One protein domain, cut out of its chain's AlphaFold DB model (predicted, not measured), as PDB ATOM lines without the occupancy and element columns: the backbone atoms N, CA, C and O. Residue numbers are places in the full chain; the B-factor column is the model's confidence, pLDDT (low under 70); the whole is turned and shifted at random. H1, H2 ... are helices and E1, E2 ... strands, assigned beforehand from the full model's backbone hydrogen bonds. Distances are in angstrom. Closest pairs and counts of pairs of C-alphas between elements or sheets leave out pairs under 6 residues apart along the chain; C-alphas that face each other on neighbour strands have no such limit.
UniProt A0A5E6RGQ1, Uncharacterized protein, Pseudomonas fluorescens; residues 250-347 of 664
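Overview. This is residues 250 to 347 of the 664 residues of an uncharacterized protein of Pseudomonas fluorescens (UniProt A0A5E6RGQ1). What is the main picture? The chain winds in three stacked turns: E2, E3 and E4 run side by side as one wall, and residues 265 to 280, H1 and H2 lie away from it on the returning side. The hairpin E5 and E6 sticks out as an arm from the third turn, while E1 folds back along E2 at the opposite end. What is it made of? The 98 printed residues have six named strands and two named helices, E1 E2 E3 H1 E4 E5 E6 H2, with under half in named elements; the class is mixed, the curled mixed sheet runs E1 E2 E3 E4, and E5 and E6 are antiparallel. The whole is loose, radius of gyration of the C-alphas 15.7 A, spanning 49 by 31 by 23 A.

Along the chain. Where are the sheet's strands? E2, residues 255 to 264, is 28.2 A long, from C-alpha 255 at (-54.905, 48.889, 24.175); E3 is 281 to 287, 16.6 A; E4 is 306 to 310, 13.2 A; E1 is 250 to 252. Where are the others? E5 is 312 to 315, E6 325 to 328, H1 294 to 298, and H2 334 to 340, ending at C-alpha 340 (-48.068, 30.301, 38.815).

Arrangement. How do the strands pair? E2 and E3 are parallel, N 263 to O 285 2.8 A; E3 and E4 are parallel, N 286 to O 308 2.8 A. Pairing on E2 is staggered: residues 255 to 258 pair with E1, antiparallel in a hairpin, N 250 to O 258 2.9 A, and 259 to 264 with E3. E4 runs on into E5 at 25 degrees, and E5 and E6 form a hairpin, N 312 to O 328 2.9 A. And the helices? E3, H1, E4 are a strand-helix-strand unit, two parallel neighbour strands with a helix between, its crossover right-handed. H1 and H2 touch, closest C-alphas Pro 294 and Ile 336 at 5.4 A, and neither is on the sheet. Every O i to N i+4 pair is within hydrogen-bond range in H1, and 2 of 3 in H2.

Size, cuts and confidence. How large is it? The two C-alphas farthest apart, of Glu 253 and Met 319, are 50.2 A apart. Is it whole and sure? The printed part has no cut, and the link E2 to E3, 16 residues, is long. Mean pLDDT of the printed part is 80.9, under 70 at residues 269 to 273, 290 to 291 and 314 to 326.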
ATOM      1  N   VAL A 250     -47.266  48.319  28.590       90.38
ATOM      2  CA  VAL A 250     -47.558  47.015  27.988       90.38
ATOM      3  C   VAL A 250     -48.898  47.116  27.272       90.38
ATOM      4  O   VAL A 250     -49.926  47.385  27.898       90.38
ATOM      5  N   TYR A 251     -48.877  46.904  25.959       87.38
ATOM      6  CA  TYR A 251     -50.058  46.956  25.104       87.38
ATOM      7  C   TYR A 251     -50.474  45.551  24.666       87.38
ATOM      8  O   TYR A 251     -49.628  44.718  24.341       87.38
ATOM      9  N   HIS A 252     -51.780  45.315  24.595       79.50
ATOM     10  CA  HIS A 252     -52.385  44.121  24.015       79.50
ATOM     11  C   HIS A 252     -53.487  44.568  23.054       79.50
ATOM     12  O   HIS A 252     -54.310  45.406  23.416       79.50
ATOM     13  N   GLU A 253     -53.467  44.075  21.812       77.12
ATOM     14  CA  GLU A 253     -54.433  44.454  20.761       77.12
ATOM     15  C   GLU A 253     -54.586  45.984  20.572       77.12
ATOM     16  O   GLU A 253     -55.664  46.503  20.297       77.12
ATOM     17  N   GLY A 254     -53.485  46.727  20.745       78.69
ATOM     18  CA  GLY A 254     -53.451  48.191  20.639       78.69
ATOM     19  C   GLY A 254     -53.948  48.956  21.873       78.69
ATOM     20  O   GLY A 254     -53.823  50.175  21.897       78.69
ATOM     21  N   ARG A 255     -54.451  48.276  22.912       81.50
ATOM     22  CA  ARG A 255     -54.905  48.889  24.175       81.50
ATOM     23  C   ARG A 255     -53.864  48.746  25.278       81.50
ATOM     24  O   ARG A 255     -53.198  47.713  25.367       81.50
ATOM     25  N   LEU A 256     -53.739  49.752  26.144       86.19
ATOM     26  CA  LEU A 256     -52.873  49.670  27.319       86.19
ATOM     27  C   LEU A 256     -53.482  48.693  28.341       86.19
ATOM     28  O   LEU A 256     -54.582  48.908  28.848       86.19
ATOM     29  N   VAL A 257     -52.772  47.607  28.656       87.69
ATOM     30  CA  VAL A 257     -53.211  46.635  29.679       87.69
ATOM     31  C   VAL A 257     -52.578  46.885  31.044       87.69
ATOM     32  O   VAL A 257     -53.166  46.534  32.065       87.69
ATOM     33  N   GLY A 258     -51.420  47.545  31.074       91.12
ATOM     34  CA  GLY A 258     -50.727  47.942  32.294       91.12
ATOM     35  C   GLY A 258     -49.251  48.215  32.030       91.12
ATOM     36  O   GLY A 258     -48.865  48.627  30.935       91.12
ATOM     37  N   PHE A 259     -48.416  47.959  33.034       95.06
ATOM     38  CA  PHE A 259     -46.991  48.285  33.006       95.06
ATOM     39  C   PHE A 259     -46.096  47.088  33.335       95.06
ATOM     40  O   PHE A 259     -46.519  46.123  33.984       95.06
ATOM     41  N   LYS A 260     -44.828  47.191  32.922       96.00
ATOM     42  CA  LYS A 260     -43.758  46.247  33.255       96.00
ATOM     43  C   LYS A 260     -42.782  46.796  34.292       96.00
ATOM     44  O   LYS A 260     -42.378  47.965  34.251       96.00
ATOM     45  N   ILE A 261     -42.337  45.924  35.190       94.44
ATOM     46  CA  ILE A 261     -41.291  46.230  36.166       94.44
ATOM     47  C   ILE A 261     -40.204  45.158  36.173       94.44
ATOM     48  O   ILE A 261     -40.481  43.969  36.048       94.44
ATOM     49  N   GLU A 262     -38.963  45.599  36.365       92.31
ATOM     50  CA  GLU A 262     -37.845  44.724  36.685       92.31
ATOM     51  C   GLU A 262     -37.486  44.874  38.166       92.31
ATOM     52  O   GLU A 262     -37.377  45.992  38.676       92.31
ATOM     53  N   ILE A 263     -37.311  43.742  38.846       88.25
ATOM     54  CA  ILE A 263     -36.926  43.652  40.249       88.25
ATOM     55  C   ILE A 263     -35.649  42.809  40.355       88.25
ATOM     56  O   ILE A 263     -35.649  41.598  40.123       88.25
ATOM     57  N   ASP A 264     -34.559  43.467  40.750       84.75
ATOM     58  CA  ASP A 264     -33.346  42.810  41.236       84.75
ATOM     59  C   ASP A 264     -33.649  42.206  42.615       84.75
ATOM     60  O   ASP A 264     -33.727  42.911  43.626       84.75
ATOM     61  N   LEU A 265     -33.835  40.886  42.651       80.44
ATOM     62  CA  LEU A 265     -34.114  40.164  43.882       80.44
ATOM     63  C   LEU A 265     -32.922  40.189  44.834       80.44
ATOM     64  O   LEU A 265     -33.138  40.105  46.034       80.44
ATOM     65  N   THR A 266     -31.686  40.369  44.357       75.12
ATOM     66  CA  THR A 266     -30.485  40.350  45.207       75.12
ATOM     67  C   THR A 266     -30.365  41.524  46.172       75.12
ATOM     68  O   THR A 266     -29.558  41.459  47.101       75.12
ATOM     69  N   ILE A 267     -31.159  42.577  45.963       75.44
ATOM     70  CA  ILE A 267     -31.328  43.706  46.886       75.44
ATOM     71  C   ILE A 267     -32.725  43.765  47.504       75.44
ATOM     72  O   ILE A 267     -32.966  44.614  48.356       75.44
ATOM     73  N   TRP A 268     -33.661  42.901  47.104       77.75
ATOM     74  CA  TRP A 268     -35.049  42.996  47.548       77.75
ATOM     75  C   TRP A 268     -35.206  42.611  49.033       77.75
ATOM     76  O   TRP A 268     -34.697  41.571  49.463       77.75
ATOM     77  N   PRO A 269     -35.920  43.407  49.856       69.12
ATOM     78  CA  PRO A 269     -35.991  43.168  51.292       69.12
ATOM     79  C   PRO A 269     -36.914  41.988  51.635       69.12
ATOM     80  O   PRO A 269     -38.124  42.142  51.783       69.12
ATOM     81  N   ILE A 270     -36.310  40.817  51.863       62.41
ATOM     82  CA  ILE A 270     -36.977  39.539  52.199       62.41
ATOM     83  C   ILE A 270     -37.998  39.654  53.351       62.41
ATOM     84  O   ILE A 270     -38.978  38.917  53.409       62.41
ATOM     85  N   HIS A 271     -37.765  40.575  54.290       60.38
ATOM     86  CA  HIS A 271     -38.565  40.737  55.509       60.38
ATOM     87  C   HIS A 271     -39.676  41.797  55.412       60.38
ATOM     88  O   HIS A 271     -40.335  42.058  56.419       60.38
ATOM     89  N   GLN A 272     -39.875  42.430  54.252       63.09
ATOM     90  CA  GLN A 272     -40.891  43.465  54.054       63.09
ATOM     91  C   GLN A 272     -41.877  43.028  52.964       63.09
ATOM     92  O   GLN A 272     -41.633  43.188  51.771       63.09
ATOM     93  N   TYR A 273     -43.022  42.501  53.388       67.00
ATOM     94  CA  TYR A 273     -44.160  42.273  52.503       67.00
ATOM     95  C   TYR A 273     -44.994  43.551  52.445       67.00
ATOM     96  O   TYR A 273     -45.415  44.055  53.486       67.00
ATOM     97  N   LEU A 274     -45.217  44.085  51.244       73.19
ATOM     98  CA  LEU A 274     -46.117  45.219  51.061       73.19
ATOM     99  C   LEU A 274     -47.553  44.722  51.211       73.19
ATOM    100  O   LEU A 274     -47.928  43.710  50.619       73.19
ATOM    101  N   SER A 275     -48.377  45.449  51.968       75.38
ATOM    102  CA  SER A 275     -49.800  45.091  52.124       75.38
ATOM    103  C   SER A 275     -50.635  45.455  50.884       75.38
ATOM    104  O   SER A 275     -51.825  45.153  50.805       75.38
ATOM    105  N   THR A 276     -50.012  46.133  49.918       83.38
ATOM    106  CA  THR A 276     -50.648  46.755  48.756       83.38
ATOM    107  C   THR A 276     -50.562  45.844  47.526       83.38
ATOM    108  O   THR A 276     -49.519  45.250  47.266       83.38
ATOM    109  N   ARG A 277     -51.647  45.755  46.740       86.81
ATOM    110  CA  ARG A 277     -51.693  45.008  45.465       86.81
ATOM    111  C   ARG A 277     -51.515  45.926  44.258       86.81
ATOM    112  O   ARG A 277     -52.309  46.850  44.066       86.81
ATOM    113  N   PHE A 278     -50.536  45.621  43.418       88.94
ATOM    114  CA  PHE A 278     -50.179  46.335  42.194       88.94
ATOM    115  C   PHE A 278     -50.977  45.820  40.990       88.94
ATOM    116  O   PHE A 278     -50.439  45.165  40.102       88.94
ATOM    117  N   SER A 279     -52.277  46.127  40.949       86.38
ATOM    118  CA  SER A 279     -53.173  45.730  39.847       86.38
ATOM    119  C   SER A 279     -52.759  46.275  38.470       86.38
ATOM    120  O   SER A 279     -53.152  45.701  37.460       86.38
ATOM    121  N   SER A 280     -51.981  47.361  38.424       90.00
ATOM    122  CA  SER A 280     -51.472  47.982  37.194       90.00
ATOM    123  C   SER A 280     -50.224  47.297  36.619       90.00
ATOM    124  O   SER A 280     -49.812  47.614  35.505       90.00
ATOM    125  N   ILE A 281     -49.601  46.369  37.355       93.75
ATOM    126  CA  ILE A 281     -48.408  45.645  36.905       93.75
ATOM    127  C   ILE A 281     -48.838  44.309  36.302       93.75
ATOM    128  O   ILE A 281     -49.350  43.433  37.000       93.75
ATOM    129  N   VAL A 282     -48.604  44.176  34.997       94.12
ATOM    130  CA  VAL A 282     -48.965  43.000  34.186       94.12
ATOM    131  C   VAL A 282     -47.741  42.232  33.688       94.12
ATOM    132  O   VAL A 282     -47.857  41.085  33.273       94.12
ATOM    133  N   SER A 283     -46.555  42.841  33.751       96.31
ATOM    134  CA  SER A 283     -45.298  42.205  33.367       96.31
ATOM    135  C   SER A 283     -44.259  42.369  34.473       96.31
ATOM    136  O   SER A 283     -44.020  43.472  34.972       96.31
ATOM    137  N   LEU A 284     -43.667  41.251  34.888       94.88
ATOM    138  CA  LEU A 284     -42.748  41.182  36.015       94.88
ATOM    139  C   LEU A 284     -41.474  40.439  35.610       94.88
ATOM    140  O   LEU A 284     -41.509  39.240  35.344       94.88
ATOM    141  N   THR A 285     -40.344  41.144  35.619       93.56
ATOM    142  CA  THR A 285     -39.013  40.564  35.413       93.56
ATOM    143  C   THR A 285     -38.298  40.435  36.751       93.56
ATOM    144  O   THR A 285     -38.080  41.428  37.443       93.56
ATOM    145  N   LEU A 286     -37.899  39.219  37.108       90.62
ATOM    146  CA  LEU A 286     -37.162  38.894  38.325       90.62
ATOM    147  C   LEU A 286     -35.719  38.525  37.972       90.62
ATOM    148  O   LEU A 286     -35.485  37.661  37.126       90.62
ATOM    149  N   ARG A 287     -34.739  39.160  38.625       87.62
ATOM    150  CA  ARG A 287     -33.315  38.843  38.426       87.62
ATOM    151  C   ARG A 287     -32.635  38.390  39.709       87.62
ATOM    152  O   ARG A 287     -32.841  38.984  40.764       87.62
ATOM    153  N   GLY A 288     -31.778  37.380  39.579       76.94
ATOM    154  CA  GLY A 288     -30.945  36.869  40.666       76.94
ATOM    155  C   GLY A 288     -31.684  35.940  41.635       76.94
ATOM    156  O   GLY A 288     -32.739  35.395  41.327       76.94
ATOM    157  N   GLU A 289     -31.093  35.717  42.808       72.44
ATOM    158  CA  GLU A 289     -31.522  34.696  43.768       72.44
ATOM    159  C   GLU A 289     -31.618  35.304  45.167       72.44
ATOM    160  O   GLU A 289     -30.637  35.822  45.705       72.44
ATOM    161  N   ILE A 290     -32.810  35.208  45.752       59.75
ATOM    162  CA  ILE A 290     -33.086  35.420  47.172       59.75
ATOM    163  C   ILE A 290     -34.234  34.476  47.569       59.75
ATOM    164  O   ILE A 290     -35.159  34.299  46.771       59.75
ATOM    165  N   PRO A 291     -34.225  33.896  48.786       66.00
ATOM    166  CA  PRO A 291     -35.328  33.088  49.307       66.00
ATOM    167  C   PRO A 291     -36.529  33.972  49.691       66.00
ATOM    168  O   PRO A 291     -36.832  34.181  50.865       66.00
ATOM    169  N   LEU A 292     -37.207  34.523  48.685       73.56
ATOM    170  CA  LEU A 292     -38.501  35.184  48.834       73.56
ATOM    171  C   LEU A 292     -39.602  34.138  49.042       73.56
ATOM    172  O   LEU A 292     -39.536  33.054  48.477       73.56
ATOM    173  N   ASN A 293     -40.640  34.468  49.812       83.25
ATOM    174  CA  ASN A 293     -41.831  33.624  49.912       83.25
ATOM    175  C   ASN A 293     -42.721  33.848  48.669       83.25
ATOM    176  O   ASN A 293     -43.327  34.924  48.574       83.25
ATOM    177  N   PRO A 294     -42.849  32.886  47.729       83.88
ATOM    178  CA  PRO A 294     -43.507  33.145  46.445       83.88
ATOM    179  C   PRO A 294     -44.989  33.455  46.604       83.88
ATOM    180  O   PRO A 294     -45.518  34.332  45.926       83.88
ATOM    181  N   LYS A 295     -45.646  32.791  47.561       85.88
ATOM    182  CA  LYS A 295     -47.061  32.982  47.890       85.88
ATOM    183  C   LYS A 295     -47.369  34.398  48.360       85.88
ATOM    184  O   LYS A 295     -48.394  34.946  47.969       85.88
ATOM    185  N   VAL A 296     -46.512  35.001  49.185       85.19
ATOM    186  CA  VAL A 296     -46.741  36.373  49.679       85.19
ATOM    187  C   VAL A 296     -46.270  37.425  48.671       85.19
ATOM    188  O   VAL A 296     -46.855  38.503  48.588       85.19
ATOM    189  N   PHE A 297     -45.235  37.120  47.885       86.88
ATOM    190  CA  PHE A 297     -44.717  38.024  46.860       86.88
ATOM    191  C   PHE A 297     -45.645  38.113  45.639       86.88
ATOM    192  O   PHE A 297     -46.130  39.194  45.325       86.88
ATOM    193  N   LEU A 298     -45.977  36.989  44.993       86.88
ATOM    194  CA  LEU A 298     -46.818  36.977  43.786       86.88
ATOM    195  C   LEU A 298     -48.264  37.419  44.072       86.88
ATOM    196  O   LEU A 298     -48.896  38.023  43.212       86.88
ATOM    197  N   ALA A 299     -48.767  37.245  45.301       85.62
ATOM    198  CA  ALA A 299     -50.071  37.781  45.712       85.62
ATOM    199  C   ALA A 299     -50.161  39.326  45.701       85.62
ATOM    200  O   ALA A 299     -51.267  39.870  45.761       85.62
ATOM    201  N   GLN A 300     -49.031  40.041  45.617       87.19
ATOM    202  CA  GLN A 300     -49.004  41.496  45.414       87.19
ATOM    203  C   GLN A 300     -49.253  41.884  43.947       87.19
ATOM    204  O   GLN A 300     -49.594  43.035  43.689       87.19
ATOM    205  N   PHE A 301     -49.148  40.949  42.998       90.06
ATOM    206  CA  PHE A 301     -49.222  41.191  41.553       90.06
ATOM    207  C   PHE A 301     -50.325  40.318  40.910       90.06
ATOM    208  O   PHE A 301     -50.034  39.352  40.207       90.06
ATOM    209  N   PRO A 302     -51.615  40.612  41.163       85.56
ATOM    210  CA  PRO A 302     -52.723  39.720  40.796       85.56
ATOM    211  C   PRO A 302     -52.992  39.617  39.284       85.56
ATOM    212  O   PRO A 302     -53.672  38.689  38.857       85.56
ATOM    213  N   ASN A 303     -52.479  40.561  38.488       88.88
ATOM    214  CA  ASN A 303     -52.774  40.712  37.060       88.88
ATOM    215  C   ASN A 303     -51.580  40.358  36.151       88.88
ATOM    216  O   ASN A 303     -51.529  40.834  35.022       88.88
ATOM    217  N   ILE A 304     -50.616  39.555  36.619       92.44
ATOM    218  CA  ILE A 304     -49.474  39.141  35.786       92.44
ATOM    219  C   ILE A 304     -49.965  38.384  34.543       92.44
ATOM    220  O   ILE A 304     -50.567  37.315  34.648       92.44
ATOM    221  N   GLU A 305     -49.629  38.932  33.378       93.56
ATOM    222  CA  GLU A 305     -49.714  38.287  32.068       93.56
ATOM    223  C   GLU A 305     -48.352  37.753  31.607       93.56
ATOM    224  O   GLU A 305     -48.292  36.724  30.939       93.56
ATOM    225  N   ILE A 306     -47.261  38.427  31.987       95.69
ATOM    226  CA  ILE A 306     -45.888  38.113  31.569       95.69
ATOM    227  C   ILE A 306     -45.007  37.958  32.810       95.69
ATOM    228  O   ILE A 306     -44.806  38.923  33.552       95.69
ATOM    229  N   LEU A 307     -44.436  36.771  33.021       95.19
ATOM    230  CA  LEU A 307     -43.426  36.538  34.052       95.19
ATOM    231  C   LEU A 307     -42.097  36.134  33.415       95.19
ATOM    232  O   LEU A 307     -41.992  35.076  32.796       95.19
ATOM    233  N   THR A 308     -41.068  36.943  33.646       94.50
ATOM    234  CA  THR A 308     -39.691  36.638  33.254       94.50
ATOM    235  C   THR A 308     -38.839  36.396  34.497       94.50
ATOM    236  O   THR A 308     -38.863  37.198  35.429       94.50
ATOM    237  N   ALA A 309     -38.039  35.333  34.515       91.69
ATOM    238  CA  ALA A 309     -36.978  35.132  35.497       91.69
ATOM    239  C   ALA A 309     -35.653  34.881  34.772       91.69
ATOM    240  O   ALA A 309     -35.581  34.029  33.890       91.69
ATOM    241  N   ALA A 310     -34.609  35.623  35.138       87.12
ATOM    242  CA  ALA A 310     -33.307  35.555  34.479       87.12
ATOM    243  C   ALA A 310     -32.149  35.515  35.484       87.12
ATOM    244  O   ALA A 310     -32.233  36.065  36.591       87.12
ATOM    245  N   SER A 311     -31.030  34.905  35.084       82.69
ATOM    246  CA  SER A 311     -29.805  34.981  35.881       82.69
ATOM    247  C   SER A 311     -29.281  36.410  36.002       82.69
ATOM    248  O   SER A 311     -29.492  37.272  35.145       82.69
ATOM    249  N   GLN A 312     -28.576  36.667  37.101       79.50
ATOM    250  CA  GLN A 312     -27.911  37.939  37.332       79.50
ATOM    251  C   GLN A 312     -26.403  37.749  37.429       79.50
ATOM    252  O   GLN A 312     -25.900  36.938  38.209       79.50
ATOM    253  N   MET A 313     -25.676  38.547  36.652       74.06
ATOM    254  CA  MET A 313     -24.225  38.614  36.720       74.06
ATOM    255  C   MET A 313     -23.786  39.214  38.063       74.06
ATOM    256  O   MET A 313     -24.123  40.357  38.375       74.06
ATOM    257  N   ARG A 314     -22.982  38.479  38.837       68.75
ATOM    258  CA  ARG A 314     -22.224  39.023  39.968       68.75
ATOM    259  C   ARG A 314     -20.728  38.975  39.684       68.75
ATOM    260  O   ARG A 314     -20.188  37.967  39.233       68.75
ATOM    261  N   LEU A 315     -20.052  40.071  40.014       62.69
ATOM    262  CA  LEU A 315     -18.597  40.114  40.105       62.69
ATOM    263  C   LEU A 315     -18.177  39.412  41.401       62.69
ATOM    264  O   LEU A 315     -18.529  39.859  42.492       62.69
ATOM    265  N   GLY A 316     -17.451  38.305  41.272       59.47
ATOM    266  CA  GLY A 316     -16.879  37.569  42.391       59.47
ATOM    267  C   GLY A 316     -15.756  38.341  43.103       59.47
ATOM    268  O   GLY A 316     -15.260  39.353  42.591       59.47
ATOM    269  N   PRO A 317     -15.339  37.877  44.294       48.81
ATOM    270  CA  PRO A 317     -14.279  38.518  45.064       48.81
ATOM    271  C   PRO A 317     -12.945  38.507  44.300       48.81
ATOM    272  O   PRO A 317     -12.470  37.462  43.864       48.81
ATOM    273  N   GLY A 318     -12.334  39.685  44.152       54.44
ATOM    274  CA  GLY A 318     -11.045  39.869  43.482       54.44
ATOM    275  C   GLY A 318     -10.761  41.333  43.120       54.44
ATOM    276  O   GLY A 318     -11.676  42.163  43.057       54.44
ATOM    277  N   MET A 319      -9.493  41.654  42.858       53.19
ATOM    278  CA  MET A 319      -9.061  42.938  42.285       53.19
ATOM    279  C   MET A 319      -8.466  42.735  40.885       53.19
ATOM    280  O   MET A 319      -7.825  41.722  40.616       53.19
ATOM    281  N   GLY A 320      -8.668  43.719  40.006       61.34
ATOM    282  CA  GLY A 320      -8.159  43.702  38.632       61.34
ATOM    283  C   GLY A 320      -8.884  42.723  37.698       61.34
ATOM    284  O   GLY A 320     -10.027  42.333  37.938       61.34
ATOM    285  N   LEU A 321      -8.191  42.335  36.623       55.16
ATOM    286  CA  LEU A 321      -8.706  41.523  35.508       55.16
ATOM    287  C   LEU A 321      -9.090  40.075  35.885       55.16
ATOM    288  O   LEU A 321      -9.720  39.391  35.090       55.16
ATOM    289  N   ASN A 322      -8.762  39.618  37.100       56.44
ATOM    290  CA  ASN A 322      -9.011  38.248  37.570       56.44
ATOM    291  C   ASN A 322     -10.329  38.085  38.360       56.44
ATOM    292  O   ASN A 322     -10.498  37.101  39.082       56.44
ATOM    293  N   ARG A 323     -11.273  39.032  38.266       61.31
ATOM    294  CA  ARG A 323     -12.607  38.860  38.869       61.31
ATOM    295  C   ARG A 323     -13.375  37.758  38.142       61.31
ATOM    296  O   ARG A 323     -13.816  37.954  37.014       61.31
ATOM    297  N   GLN A 324     -13.584  36.625  38.813       60.28
ATOM    298  CA  GLN A 324     -14.516  35.606  38.330       60.28
ATOM    299  C   GLN A 324     -15.920  36.204  38.203       60.28
ATOM    300  O   GLN A 324     -16.407  36.873  39.115       60.28
ATOM    301  N   ILE A 325     -16.569  35.950  37.071       62.69
ATOM    302  CA  ILE A 325     -17.971  36.292  36.857       62.69
ATOM    303  C   ILE A 325     -18.804  35.088  37.292       62.69
ATOM    304  O   ILE A 325     -18.723  34.020  36.686       62.69
ATOM    305  N   THR A 326     -19.610  35.262  38.336       67.44
ATOM    306  CA  THR A 326     -20.516  34.228  38.843       67.44
ATOM    307  C   THR A 326     -21.944  34.618  38.498       67.44
ATOM    308  O   THR A 326     -22.431  35.662  38.931       67.44
ATOM    309  N   TYR A 327     -22.636  33.773  37.737       72.06
ATOM    310  CA  TYR A 327     -24.055  33.961  37.444       72.06
ATOM    311  C   TYR A 327     -24.897  33.373  38.570       72.06
ATOM    312  O   TYR A 327     -24.835  32.175  38.848       72.06
ATOM    313  N   VAL A 328     -25.687  34.230  39.204       78.69
ATOM    314  CA  VAL A 328     -26.678  33.848  40.205       78.69
ATOM    315  C   VAL A 328     -27.947  33.429  39.466       78.69
ATOM    316  O   VAL A 328     -28.567  34.259  38.798       78.69
ATOM    317  N   ARG A 329     -28.298  32.142  39.542       82.94
ATOM    318  CA  ARG A 329     -29.457  31.549  38.857       82.94
ATOM    319  C   ARG A 329     -30.673  31.519  39.794       82.94
ATOM    320  O   ARG A 329     -30.532  30.980  40.889       82.94
ATOM    321  N   PRO A 330     -31.856  32.019  39.393       84.00
ATOM    322  CA  PRO A 330     -33.072  31.863  40.185       84.00
ATOM    323  C   PRO A 330     -33.392  30.378  40.406       84.00
ATOM    324  O   PRO A 330     -33.351  29.589  39.457       84.00
ATOM    325  N   SER A 331     -33.726  29.992  41.641       86.12
ATOM    326  CA  SER A 331     -34.215  28.643  41.942       86.12
ATOM    327  C   SER A 331     -35.735  28.582  41.776       86.12
ATOM    328  O   SER A 331     -36.459  29.250  42.510       86.12
ATOM    329  N   ILE A 332     -36.223  27.758  40.849       87.31
ATOM    330  CA  ILE A 332     -37.649  27.544  40.580       87.31
ATOM    331  C   ILE A 332     -38.104  26.265  41.293       87.31
ATOM    332  O   ILE A 332     -37.827  25.150  40.847       87.31
ATOM    333  N   GLY A 333     -38.754  26.443  42.445       84.94
ATOM    334  CA  GLY A 333     -39.307  25.369  43.273       84.94
ATOM    335  C   GLY A 333     -40.788  25.070  42.995       84.94
ATOM    336  O   GLY A 333     -41.472  25.857  42.329       84.94
ATOM    337  N   PRO A 334     -41.320  23.951  43.524       84.31
ATOM    338  CA  PRO A 334     -42.737  23.597  43.395       84.31
ATOM    339  C   PRO A 334     -43.675  24.607  44.083       84.31
ATOM    340  O   PRO A 334     -44.834  24.732  43.702       84.31
ATOM    341  N   ASP A 335     -43.178  25.364  45.061       86.50
ATOM    342  CA  ASP A 335     -43.886  26.440  45.756       86.50
ATOM    343  C   ASP A 335     -44.137  27.671  44.868       86.50
ATOM    344  O   ASP A 335     -45.211  28.276  44.947       86.50
ATOM    345  N   ILE A 336     -43.181  28.011  43.992       87.31
ATOM    346  CA  ILE A 336     -43.351  29.006  42.924       87.31
ATOM    347  C   ILE A 336     -44.389  28.494  41.925       87.31
ATOM    348  O   ILE A 336     -45.362  29.196  41.657       87.31
ATOM    349  N   VAL A 337     -44.226  27.260  41.429       87.00
ATOM    350  CA  VAL A 337     -45.149  26.632  40.464       87.00
ATOM    351  C   VAL A 337     -46.590  26.651  40.980       87.00
ATOM    352  O   VAL A 337     -47.480  27.103  40.269       87.00
ATOM    353  N   GLU A 338     -46.820  26.280  42.244       88.50
ATOM    354  CA  GLU A 338     -48.141  26.304  42.896       88.50
ATOM    355  C   GLU A 338     -48.778  27.708  42.962       88.50
ATOM    356  O   GLU A 338     -49.981  27.826  43.190       88.50
ATOM    357  N   GLN A 339     -48.008  28.791  42.797       89.00
ATOM    358  CA  GLN A 339     -48.573  30.135  42.636       89.00
ATOM    359  C   GLN A 339     -48.783  30.502  41.167       89.00
ATOM    360  O   GLN A 339     -49.770  31.166  40.864       89.00
ATOM    361  N   LEU A 340     -47.909  30.061  40.256       89.25
ATOM    362  CA  LEU A 340     -48.068  30.301  38.815       89.25
ATOM    363  C   LEU A 340     -49.364  29.682  38.277       89.25
ATOM    364  O   LEU A 340     -50.070  30.330  37.511       89.25
ATOM    365  N   THR A 341     -49.753  28.497  38.760       86.25
ATOM    366  CA  THR A 341     -51.049  27.868  38.423       86.25
ATOM    367  C   THR A 341     -52.275  28.652  38.907       86.25
ATOM    368  O   THR A 341     -53.395  28.350  38.505       86.25
ATOM    369  N   LYS A 342     -52.088  29.659  39.770       84.94
ATOM    370  CA  LYS A 342     -53.149  30.528  40.303       84.94
ATOM    371  C   LYS A 342     -53.175  31.912  39.656       84.94
ATOM    372  O   LYS A 342     -53.974  32.741  40.083       84.94
ATOM    373  N   LEU A 343     -52.315  32.179  38.669       85.88
ATOM    374  CA  LEU A 343     -52.319  33.417  37.890       85.88
ATOM    375  C   LEU A 343     -53.235  33.227  36.666       85.88
ATOM    376  O   LEU A 343     -52.801  32.653  35.669       85.88
ATOM    377  N   PRO A 344     -54.501  33.695  36.696       79.12
ATOM    378  CA  PRO A 344     -55.503  33.338  35.685       79.12
ATOM    379  C   PRO A 344     -55.266  33.991  34.318       79.12
ATOM    380  O   PRO A 344     -55.972  33.676  33.366       79.12
ATOM    381  N   ARG A 345     -54.316  34.929  34.224       86.88
ATOM    382  CA  ARG A 345     -53.979  35.667  33.000       86.88
ATOM    383  C   ARG A 345     -52.553  35.403  32.500       86.88
ATOM    384  O   ARG A 345     -52.145  36.050  31.542       86.88
ATOM    385  N   LEU A 346     -51.800  34.481  33.112       92.62
ATOM    386  CA  LEU A 346     -50.412  34.204  32.726       92.62
ATOM    387  C   LEU A 346     -50.351  33.632  31.299       92.62
ATOM    388  O   LEU A 346     -50.745  32.492  31.054       92.62
ATOM    389  N   ARG A 347     -49.844  34.448  30.372       93.62
ATOM    390  CA  ARG A 347     -49.759  34.199  28.926       93.62
ATOM    391  C   ARG A 347     -48.325  33.983  28.459       93.62
ATOM    392  O   ARG A 347     -48.107  33.215  27.525       93.62
TER     393      ARG A 347